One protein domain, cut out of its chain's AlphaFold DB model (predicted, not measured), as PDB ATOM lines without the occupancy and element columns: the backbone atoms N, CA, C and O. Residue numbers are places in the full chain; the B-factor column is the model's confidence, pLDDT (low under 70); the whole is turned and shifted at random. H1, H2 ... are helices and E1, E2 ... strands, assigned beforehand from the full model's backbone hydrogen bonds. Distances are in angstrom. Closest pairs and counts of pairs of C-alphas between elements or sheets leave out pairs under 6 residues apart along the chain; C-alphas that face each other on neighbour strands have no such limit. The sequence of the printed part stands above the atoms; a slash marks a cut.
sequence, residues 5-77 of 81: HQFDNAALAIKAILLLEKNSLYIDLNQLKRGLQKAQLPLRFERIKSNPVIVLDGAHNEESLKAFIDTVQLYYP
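What this domain is: This is residues 5 to 77 of the 81 residues of the protein "Dihydrofolate synthase" of Gracilibacillus boraciitolerans JCM 21714 (UniProt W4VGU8). The hairpin E1 and E2 and helix H3 make one end of a loose, open, elongated shape; H1 leads away from that end and H2 folds back toward it, opposite ways at a steep tilt of 40 degrees, with few contacts between the parts. The 73 printed residues include, in order, H1, H2, E1, E2, H3: mostly helix, the sheet antiparallel. The radius of gyration of the C-alphas is 15.6 A, the spans 47 by 27 by 18 A.

Where its parts are: E1 is residues 46 to 50 and E2 53 to 56. H3, residues 62 to 75, is 20.1 A long, ending at C-alpha 75 (-10.973, 43.244, 49.700). H2 is residues 29 to 38. H1, residues 5 to 23, 28.2 A, begins at C-alpha 5 (-19.448, 33.343, 43.326).

How they stand to each other: Between E1 and E2, N 46 and O 56 are within hydrogen-bond range, 2.8 A. H1 is close to but not clearly touching H3 (closest C-alphas His 5 and Ala 67, 7.2 A) and H2 (Ala 10 and Leu 36, 7.4 A). H2 and H3 are apart. Every O i to N i+4 pair is within range in H2 and H3, 13 of 15 in H1.

The domain as a whole: The farthest C-alphas, Ser 24 and Pro 52, are 48.1 A apart. The printed part has no cut, no long link and no printed residue under 70.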
ATOM      1  N   HIS A   5     -19.121  34.299  44.389       89.38
ATOM      2  CA  HIS A   5     -19.448  33.343  43.326       89.38
ATOM      3  C   HIS A   5     -18.510  32.118  43.284       89.38
ATOM      4  O   HIS A   5     -18.859  31.072  42.739       89.38
ATOM      5  N   GLN A   6     -17.306  32.206  43.863       91.62
ATOM      6  CA  GLN A   6     -16.397  31.061  43.925       91.62
ATOM      7  C   GLN A   6     -16.811  30.024  44.972       91.62
ATOM      8  O   GLN A   6     -16.444  28.857  44.829       91.62
ATOM      9  N   PHE A   7     -17.593  30.407  45.987       92.44
ATOM     10  CA  PHE A   7     -18.224  29.436  46.881       92.44
ATOM     11  C   PHE A   7     -19.265  28.608  46.128       92.44
ATOM     12  O   PHE A   7     -19.273  27.387  46.275       92.44
ATOM     13  N   ASP A   8     -20.058  29.240  45.262       93.44
ATOM     14  CA  ASP A   8     -21.051  28.550  44.433       93.44
ATOM     15  C   ASP A   8     -20.374  27.602  43.434       93.44
ATOM     16  O   ASP A   8     -20.750  26.433  43.332       93.44
ATOM     17  N   ASN A   9     -19.299  28.052  42.776       93.56
ATOM     18  CA  ASN A   9     -18.497  27.202  41.889       93.56
ATOM     19  C   ASN A   9     -17.885  26.003  42.629       93.56
ATOM     20  O   ASN A   9     -17.899  24.880  42.119       93.56
ATOM     21  N   ALA A  10     -17.358  26.216  43.839       95.25
ATOM     22  CA  ALA A  10     -16.821  25.138  44.661       95.25
ATOM     23  C   ALA A  10     -17.921  24.153  45.085       95.25
ATOM     24  O   ALA A  10     -17.725  22.943  44.985       95.25
ATOM     25  N   ALA A  11     -19.088  24.648  45.506       96.19
ATOM     26  CA  ALA A  11     -20.236  23.819  45.863       96.19
ATOM     27  C   ALA A  11     -20.726  22.985  44.669       96.19
ATOM     28  O   ALA A  11     -20.975  21.786  44.818       96.19
ATOM     29  N   LEU A  12     -20.792  23.583  43.476       96.69
ATOM     30  CA  LEU A  12     -21.138  22.892  42.238       96.69
ATOM     31  C   LEU A  12     -20.128  21.784  41.909       96.69
ATOM     32  O   LEU A  12     -20.529  20.655  41.623       96.69
ATOM     33  N   ALA A  13     -18.827  22.071  42.007       95.56
ATOM     34  CA  ALA A  13     -17.772  21.087  41.776       95.56
ATOM     35  C   ALA A  13     -17.833  19.923  42.784       95.56
ATOM     36  O   ALA A  13     -17.760  18.760  42.391       95.56
ATOM     37  N   ILE A  14     -18.039  20.221  44.073       95.38
ATOM     38  CA  ILE A  14     -18.242  19.206  45.118       95.38
ATOM     39  C   ILE A  14     -19.465  18.349  44.785       95.38
ATOM     40  O   ILE A  14     -19.399  17.122  44.850       95.38
ATOM     41  N   LYS A  15     -20.582  18.968  44.389       95.25
ATOM     42  CA  LYS A  15     -21.798  18.235  44.034       95.25
ATOM     43  C   LYS A  15     -21.581  17.321  42.829       95.25
ATOM     44  O   LYS A  15     -22.065  16.190  42.851       95.25
ATOM     45  N   ALA A  16     -20.851  17.782  41.815       94.44
ATOM     46  CA  ALA A  16     -20.489  16.968  40.659       94.44
ATOM     47  C   ALA A  16     -19.657  15.743  41.074       94.44
ATOM     48  O   ALA A  16     -19.982  14.628  40.671       94.44
ATOM     49  N   ILE A  17     -18.661  15.926  41.948       93.25
ATOM     50  CA  ILE A  17     -17.862  14.825  42.510       93.25
ATOM     51  C   ILE A  17     -18.759  13.806  43.226       93.25
ATOM     52  O   ILE A  17     -18.702  12.623  42.905       93.25
ATOM     53  N   LEU A  18     -19.645  14.259  44.120       90.69
ATOM     54  CA  LEU A  18     -20.562  13.383  44.866       90.69
ATOM     55  C   LEU A  18     -21.516  12.589  43.955       90.69
ATOM     56  O   LEU A  18     -21.950  11.490  44.300       90.69
ATOM     57  N   LEU A  19     -21.883  13.137  42.793       91.81
ATOM     58  CA  LEU A  19     -22.679  12.413  41.798       91.81
ATOM     59  C   LEU A  19     -21.842  11.362  41.056       91.81
ATOM     60  O   LEU A  19     -22.359  10.287  40.749       91.81
ATOM     61  N   LEU A  20     -20.566  11.650  40.798       89.94
ATOM     62  CA  LEU A  20     -19.628  10.723  40.164       89.94
ATOM     63  C   LEU A  20     -19.213   9.573  41.085       89.94
ATOM     64  O   LEU A  20     -18.912   8.498  40.571       89.94
ATOM     65  N   GLU A  21     -19.286   9.731  42.411       85.69
ATOM     66  CA  GLU A  21     -19.010   8.625  43.342       85.69
ATOM     67  C   GLU A  21     -19.917   7.412  43.122       85.69
ATOM     68  O   GLU A  21     -19.506   6.271  43.329       85.69
ATOM     69  N   LYS A  22     -21.122   7.635  42.587       79.00
ATOM     70  CA  LYS A  22     -22.044   6.560  42.193       79.00
ATOM     71  C   LYS A  22     -21.526   5.696  41.032       79.00
ATOM     72  O   LYS A  22     -22.094   4.640  40.783       79.00
ATOM     73  N   ASN A  23     -20.472   6.128  40.335       80.44
ATOM     74  CA  ASN A  23     -19.872   5.476  39.166       80.44
ATOM     75  C   ASN A  23     -18.445   4.963  39.451       80.44
ATOM     76  O   ASN A  23     -17.575   5.036  38.588       80.44
ATOM     77  N   SER A  24     -18.198   4.459  40.665       83.19
ATOM     78  CA  SER A  24     -16.917   3.854  41.083       83.19
ATOM     79  C   SER A  24     -15.750   4.830  41.305       83.19
ATOM     80  O   SER A  24     -14.604   4.399  41.421       83.19
ATOM     81  N   LEU A  25     -16.016   6.134  41.410       84.44
ATOM     82  CA  LEU A  25     -15.010   7.136  41.771       84.44
ATOM     83  C   LEU A  25     -15.084   7.449  43.272       84.44
ATOM     84  O   LEU A  25     -15.860   8.298  43.671       84.44
ATOM     85  N   TYR A  26     -14.291   6.805  44.124       87.12
ATOM     86  CA  TYR A  26     -14.290   7.145  45.555       87.12
ATOM     87  C   TYR A  26     -13.349   8.325  45.852       87.12
ATOM     88  O   TYR A  26     -12.142   8.215  45.614       87.12
ATOM     89  N   ILE A  27     -13.870   9.430  46.403       90.19
ATOM     90  CA  ILE A  27     -13.061  10.572  46.854       90.19
ATOM     91  C   ILE A  27     -13.355  10.844  48.328       90.19
ATOM     92  O   ILE A  27     -14.379  11.415  48.689       90.19
ATOM     93  N   ASP A  28     -12.403  10.517  49.201       91.31
ATOM     94  CA  ASP A  28     -12.573  10.836  50.616       91.31
ATOM     95  C   ASP A  28     -12.543  12.355  50.887       91.31
ATOM     96  O   ASP A  28     -12.029  13.175  50.117       91.31
ATOM     97  N   LEU A  29     -13.055  12.739  52.059       92.38
ATOM     98  CA  LEU A  29     -13.142  14.137  52.475       92.38
ATOM     99  C   LEU A  29     -11.776  14.853  52.520       92.38
ATOM    100  O   LEU A  29     -11.706  16.058  52.272       92.38
ATOM    101  N   ASN A  30     -10.686  14.150  52.833       96.06
ATOM    102  CA  ASN A  30      -9.344  14.736  52.862       96.06
ATOM    103  C   ASN A  30      -8.817  14.989  51.445       96.06
ATOM    104  O   ASN A  30      -8.134  15.988  51.212       96.06
ATOM    105  N   GLN A  31      -9.120  14.116  50.488       94.81
ATOM    106  CA  GLN A  31      -8.841  14.338  49.071       94.81
ATOM    107  C   GLN A  31      -9.633  15.534  48.541       94.81
ATOM    108  O   GLN A  31      -9.031  16.425  47.941       94.81
ATOM    109  N   LEU A  32     -10.927  15.626  48.863       94.44
ATOM    110  CA  LEU A  32     -11.773  16.758  48.475       94.44
ATOM    111  C   LEU A  32     -11.240  18.090  49.029       94.44
ATOM    112  O   LEU A  32     -11.028  19.039  48.274       94.44
ATOM    113  N   LYS A  33     -10.949  18.149  50.337       95.81
ATOM    114  CA  LYS A  33     -10.377  19.342  50.987       95.81
ATOM    115  C   LYS A  33      -9.047  19.751  50.360       95.81
ATOM    116  O   LYS A  33      -8.860  20.925  50.051       95.81
ATOM    117  N   ARG A  34      -8.139  18.793  50.135       96.88
ATOM    118  CA  ARG A  34      -6.846  19.064  49.487       96.88
ATOM    119  C   ARG A  34      -7.020  19.558  48.052       96.88
ATOM    120  O   ARG A  34      -6.303  20.468  47.653       96.88
ATOM    121  N   GLY A  35      -7.959  18.990  47.297       95.50
ATOM    122  CA  GLY A  35      -8.287  19.430  45.941       95.50
ATOM    123  C   GLY A  35      -8.763  20.881  45.917       95.50
ATOM    124  O   GLY A  35      -8.194  21.695  45.197       95.50
ATOM    125  N   LEU A  36      -9.719  21.233  46.780       94.88
ATOM    126  CA  LEU A  36     -10.232  22.602  46.903       94.88
ATOM    127  C   LEU A  36      -9.163  23.600  47.372       94.88
ATOM    128  O   LEU A  36      -9.118  24.722  46.882       94.88
ATOM    129  N   GLN A  37      -8.280  23.199  48.293       95.12
ATOM    130  CA  GLN A  37      -7.169  24.041  48.752       95.12
ATOM    131  C   GLN A  37      -6.135  24.305  47.653       95.12
ATOM    132  O   GLN A  37      -5.553  25.387  47.605       95.12
ATOM    133  N   LYS A  38      -5.890  23.313  46.792       95.50
ATOM    134  CA  LYS A  38      -4.936  23.410  45.682       95.50
ATOM    135  C   LYS A  38      -5.533  24.027  44.423       95.50
ATOM    136  O   LYS A  38      -4.770  24.423  43.547       95.50
ATOM    137  N   ALA A  39      -6.858  24.087  44.312       94.44
ATOM    138  CA  ALA A  39      -7.533  24.632  43.149       94.44
ATOM    139  C   ALA A  39      -7.098  26.084  42.903       94.44
ATOM    140  O   ALA A  39      -7.251  26.966  43.753       94.44
ATOM    141  N   GLN A  40      -6.559  26.318  41.711       91.25
ATOM    142  CA  GLN A  40      -6.205  27.633  41.206       91.25
ATOM    143  C   GLN A  40      -6.927  27.843  39.882       91.25
ATOM    144  O   GLN A  40      -6.927  26.970  39.016       91.25
ATOM    145  N   LEU A  41      -7.553  29.005  39.747       91.38
ATOM    146  CA  LEU A  41      -8.245  29.430  38.541       91.38
ATOM    147  C   LEU A  41      -7.588  30.732  38.083       91.38
ATOM    148  O   LEU A  41      -7.846  31.773  38.694       91.38
ATOM    149  N   PRO A  42      -6.707  30.671  37.067       93.06
ATOM    150  CA  PRO A  42      -6.083  31.860  36.506       93.06
ATOM    151  C   PRO A  42      -7.139  32.866  36.049       93.06
ATOM    152  O   PRO A  42      -8.217  32.475  35.586       93.06
ATOM    153  N   LEU A  43      -6.827  34.155  36.176       93.81
ATOM    154  CA  LEU A  43      -7.713  35.254  35.773       93.81
ATOM    155  C   LEU A  43      -9.085  35.252  36.486       93.81
ATOM    156  O   LEU A  43     -10.078  35.736  35.942       93.81
ATOM    157  N   ARG A  44      -9.165  34.718  37.713       94.88
ATOM    158  CA  ARG A  44     -10.339  34.824  38.601       94.88
ATOM    159  C   ARG A  44      -9.953  35.544  39.889       94.88
ATOM    160  O   ARG A  44      -9.529  34.917  40.862       94.88
ATOM    161  N   PHE A  45     -10.081  36.867  39.868       94.62
ATOM    162  CA  PHE A  45      -9.652  37.791  40.915       94.62
ATOM    163  C   PHE A  45      -8.220  37.501  41.407       94.62
ATOM    164  O   PHE A  45      -7.925  37.408  42.606       94.62
ATOM    165  N   GLU A  46      -7.317  37.296  40.452       94.75
ATOM    166  CA  GLU A  46      -5.956  36.837  40.686       94.75
ATOM    167  C   GLU A  46      -5.030  38.021  40.970       94.75
ATOM    168  O   GLU A  46      -4.796  38.872  40.116       94.75
ATOM    169  N   ARG A  47      -4.458  38.084  42.177       93.88
ATOM    170  CA  ARG A  47      -3.468  39.112  42.509       93.88
ATOM    171  C   ARG A  47      -2.079  38.682  42.037       93.88
ATOM    172  O   ARG A  47      -1.466  37.835  42.681       93.88
ATOM    173  N   ILE A  48      -1.562  39.346  41.007       95.62
ATOM    174  CA  ILE A  48      -0.233  39.072  40.434       95.62
ATOM    175  C   ILE A  48       0.882  39.948  41.024       95.62
ATOM    176  O   ILE A  48       2.060  39.625  40.904       95.62
ATOM    177  N   LYS A  49       0.528  41.059  41.686       96.12
ATOM    178  CA  LYS A  49       1.485  41.952  42.356       96.12
ATOM    179  C   LYS A  49       0.875  42.551  43.619       96.12
ATOM    180  O   LYS A  49      -0.325  42.823  43.662       96.12
ATOM    181  N   SER A  50       1.685  42.728  44.662       92.75
ATOM    182  CA  SER A  50       1.258  43.300  45.949       92.75
ATOM    183  C   SER A  50       1.593  44.787  46.107       92.75
ATOM    184  O   SER A  50       0.882  45.475  46.835       92.75
ATOM    185  N   ASN A  51       2.640  45.286  45.441       92.88
ATOM    186  CA  ASN A  51       3.033  46.694  45.484       92.88
ATOM    187  C   ASN A  51       3.624  47.177  44.134       92.88
ATOM    188  O   ASN A  51       4.757  46.807  43.816       92.88
ATOM    189  N   PRO A  52       2.891  47.968  43.322       92.50
ATOM    190  CA  PRO A  52       1.473  48.285  43.489       92.50
ATOM    191  C   PRO A  52       0.615  47.016  43.428       92.50
ATOM    192  O   PRO A  52       1.040  45.986  42.897       92.50
ATOM    193  N   VAL A  53      -0.586  47.079  43.999       94.31
ATOM    194  CA  VAL A  53      -1.548  45.979  43.894       94.31
ATOM    195  C   VAL A  53      -1.995  45.876  42.440       94.31
ATOM    196  O   VAL A  53      -2.506  46.844  41.892       94.31
ATOM    197  N   ILE A  54      -1.812  44.707  41.830       94.94
ATOM    198  CA  ILE A  54      -2.329  44.406  40.490       94.94
ATOM    199  C   ILE A  54      -3.159  43.129  40.589       94.94
ATOM    200  O   ILE A  54      -2.659  42.094  41.044       94.94
ATOM    201  N   VAL A  55      -4.427  43.224  40.187       94.75
ATOM    202  CA  VAL A  55      -5.392  42.119  40.149       94.75
ATOM    203  C   VAL A  55      -5.844  41.917  38.706       94.75
ATOM    204  O   VAL A  55      -6.203  42.883  38.042       94.75
ATOM    205  N   LEU A  56      -5.816  40.672  38.237       95.62
ATOM    206  CA  LEU A  56      -6.344  40.256  36.943       95.62
ATOM    207  C   LEU A  56      -7.679  39.533  37.132       95.62
ATOM    208  O   LEU A  56      -7.804  38.664  38.000       95.62
ATOM    209  N   ASP A  57      -8.658  39.861  36.297       96.12
ATOM    210  CA  ASP A  57      -9.948  39.179  36.256       96.12
ATOM    211  C   ASP A  57     -10.465  39.092  34.814       96.12
ATOM    212  O   ASP A  57     -10.307  40.031  34.035       96.12
ATOM    213  N   GLY A  58     -11.046  37.949  34.453       95.50
ATOM    214  CA  GLY A  58     -11.638  37.682  33.143       95.50
ATOM    215  C   GLY A  58     -13.102  38.119  33.000       95.50
ATOM    216  O   GLY A  58     -13.784  37.633  32.091       95.50
ATOM    217  N   ALA A  59     -13.620  38.953  33.901       95.81
ATOM    218  CA  ALA A  59     -14.952  39.536  33.796       95.81
ATOM    219  C   ALA A  59     -15.125  40.297  32.470       95.81
ATOM    220  O   ALA A  59     -14.390  41.233  32.167       95.81
ATOM    221  N   HIS A  60     -16.108  39.880  31.675       96.31
ATOM    222  CA  HIS A  60     -16.386  40.434  30.341       96.31
ATOM    223  C   HIS A  60     -17.889  40.546  30.049       96.31
ATOM    224  O   HIS A  60     -18.289  40.837  28.924       96.31
ATOM    225  N   ASN A  61     -18.729  40.293  31.052       95.94
ATOM    226  CA  ASN A  61     -20.173  40.474  30.980       95.94
ATOM    227  C   ASN A  61     -20.674  41.189  32.245       95.94
ATOM    228  O   ASN A  61     -19.940  41.307  33.226       95.94
ATOM    229  N   GLU A  62     -21.916  41.667  32.216       97.25
ATOM    230  CA  GLU A  62     -22.496  42.471  33.301       97.25
ATOM    231  C   GLU A  62     -22.457  41.753  34.658       97.25
ATOM    232  O   GLU A  62     -22.021  42.319  35.660       97.25
ATOM    233  N   GLU A  63     -22.845  40.478  34.681       94.25
ATOM    234  CA  GLU A  63     -22.875  39.664  35.897       94.25
ATOM    235  C   GLU A  63     -21.477  39.490  36.512       94.25
ATOM    236  O   GLU A  63     -21.273  39.736  37.704       94.25
ATOM    237  N   SER A  64     -20.489  39.115  35.696       93.31
ATOM    238  CA  SER A  64     -19.106  38.934  36.151       93.31
ATOM    239  C   SER A  64     -18.455  40.252  36.560       93.31
ATOM    240  O   SER A  64     -17.694  40.272  37.526       93.31
ATOM    241  N   LEU A  65     -18.788  41.361  35.893       95.56
ATOM    242  CA  LEU A  65     -18.286  42.681  36.260       95.56
ATOM    243  C   LEU A  65     -18.856  43.138  37.606       95.56
ATOM    244  O   LEU A  65     -18.113  43.658  38.439       95.56
ATOM    245  N   LYS A  66     -20.144  42.888  37.862       95.50
ATOM    246  CA  LYS A  66     -20.758  43.147  39.169       95.50
ATOM    247  C   LYS A  66     -20.066  42.342  40.270       95.50
ATOM    248  O   LYS A  66     -19.618  42.915  41.258       95.50
ATOM    249  N   ALA A  67     -19.881  41.039  40.054       94.31
ATOM    250  CA  ALA A  67     -19.175  40.179  41.000       94.31
ATOM    251  C   ALA A  67     -17.721  40.629  41.240       94.31
ATOM    252  O   ALA A  67     -17.222  40.545  42.367       94.31
ATOM    253  N   PHE A  68     -17.039  41.123  40.201       95.00
ATOM    254  CA  PHE A  68     -15.710  41.716  40.316       95.00
ATOM    255  C   PHE A  68     -15.735  42.965  41.203       95.00
ATOM    256  O   PHE A  68     -14.967  43.031  42.161       95.00
ATOM    257  N   ILE A  69     -16.637  43.917  40.939       94.25
ATOM    258  CA  ILE A  69     -16.773  45.160  41.715       94.25
ATOM    259  C   ILE A  69     -17.051  44.857  43.189       94.25
ATOM    260  O   ILE A  69     -16.359  45.405  44.052       94.25
ATOM    261  N   ASP A  70     -17.985  43.951  43.480       94.44
ATOM    262  CA  ASP A  70     -18.308  43.528  44.848       94.44
ATOM    263  C   ASP A  70     -17.067  42.944  45.546       94.44
ATOM    264  O   ASP A  70     -16.767  43.249  46.703       94.44
ATOM    265  N   THR A  71     -16.280  42.145  44.819       94.75
ATOM    266  CA  THR A  71     -15.042  41.556  45.342       94.75
ATOM    267  C   THR A  71     -13.956  42.621  45.558       94.75
ATOM    268  O   THR A  71     -13.256  42.581  46.571       94.75
ATOM    269  N   VAL A  72     -13.821  43.613  44.669       94.44
ATOM    270  CA  VAL A  72     -12.913  44.757  44.872       94.44
ATOM    271  C   VAL A  72     -13.306  45.533  46.124       94.44
ATOM    272  O   VAL A  72     -12.441  45.797  46.952       94.44
ATOM    273  N   GLN A  73     -14.588  45.863  46.288       93.56
ATOM    274  CA  GLN A  73     -15.081  46.602  47.454       93.56
ATOM    275  C   GLN A  73     -14.839  45.842  48.763       93.56
ATOM    276  O   GLN A  73     -14.423  46.448  49.746       93.56
ATOM    277  N   LEU A  74     -15.022  44.518  48.766       93.12
ATOM    278  CA  LEU A  74     -14.795  43.683  49.946       93.12
ATOM    279  C   LEU A  74     -13.316  43.611  50.361       93.12
ATOM    280  O   LEU A  74     -13.004  43.650  51.549       93.12
ATOM    281  N   TYR A  75     -12.398  43.461  49.401       92.12
ATOM    282  CA  TYR A  75     -10.973  43.244  49.700       92.12
ATOM    283  C   TYR A  75     -10.122  44.520  49.680       92.12
ATOM    284  O   TYR A  75      -9.009  44.503  50.213       92.12
ATOM    285  N   TYR A  76     -10.608  45.594  49.057       92.56
ATOM    286  CA  TYR A  76      -9.914  46.875  48.905       92.56
ATOM    287  C   TYR A  76     -10.884  48.066  49.087       92.56
ATOM    288  O   TYR A  76     -11.026  48.873  48.165       92.56
ATOM    289  N   PRO A  77     -11.556  48.190  50.249       92.25
ATOM    290  CA  PRO A  77     -12.577  49.219  50.474       92.25
ATOM    291  C   PRO A  77     -12.022  50.650  50.399       92.25
ATOM    292  O   PRO A  77     -12.664  51.520  49.818       92.25
TER     293      PRO A  77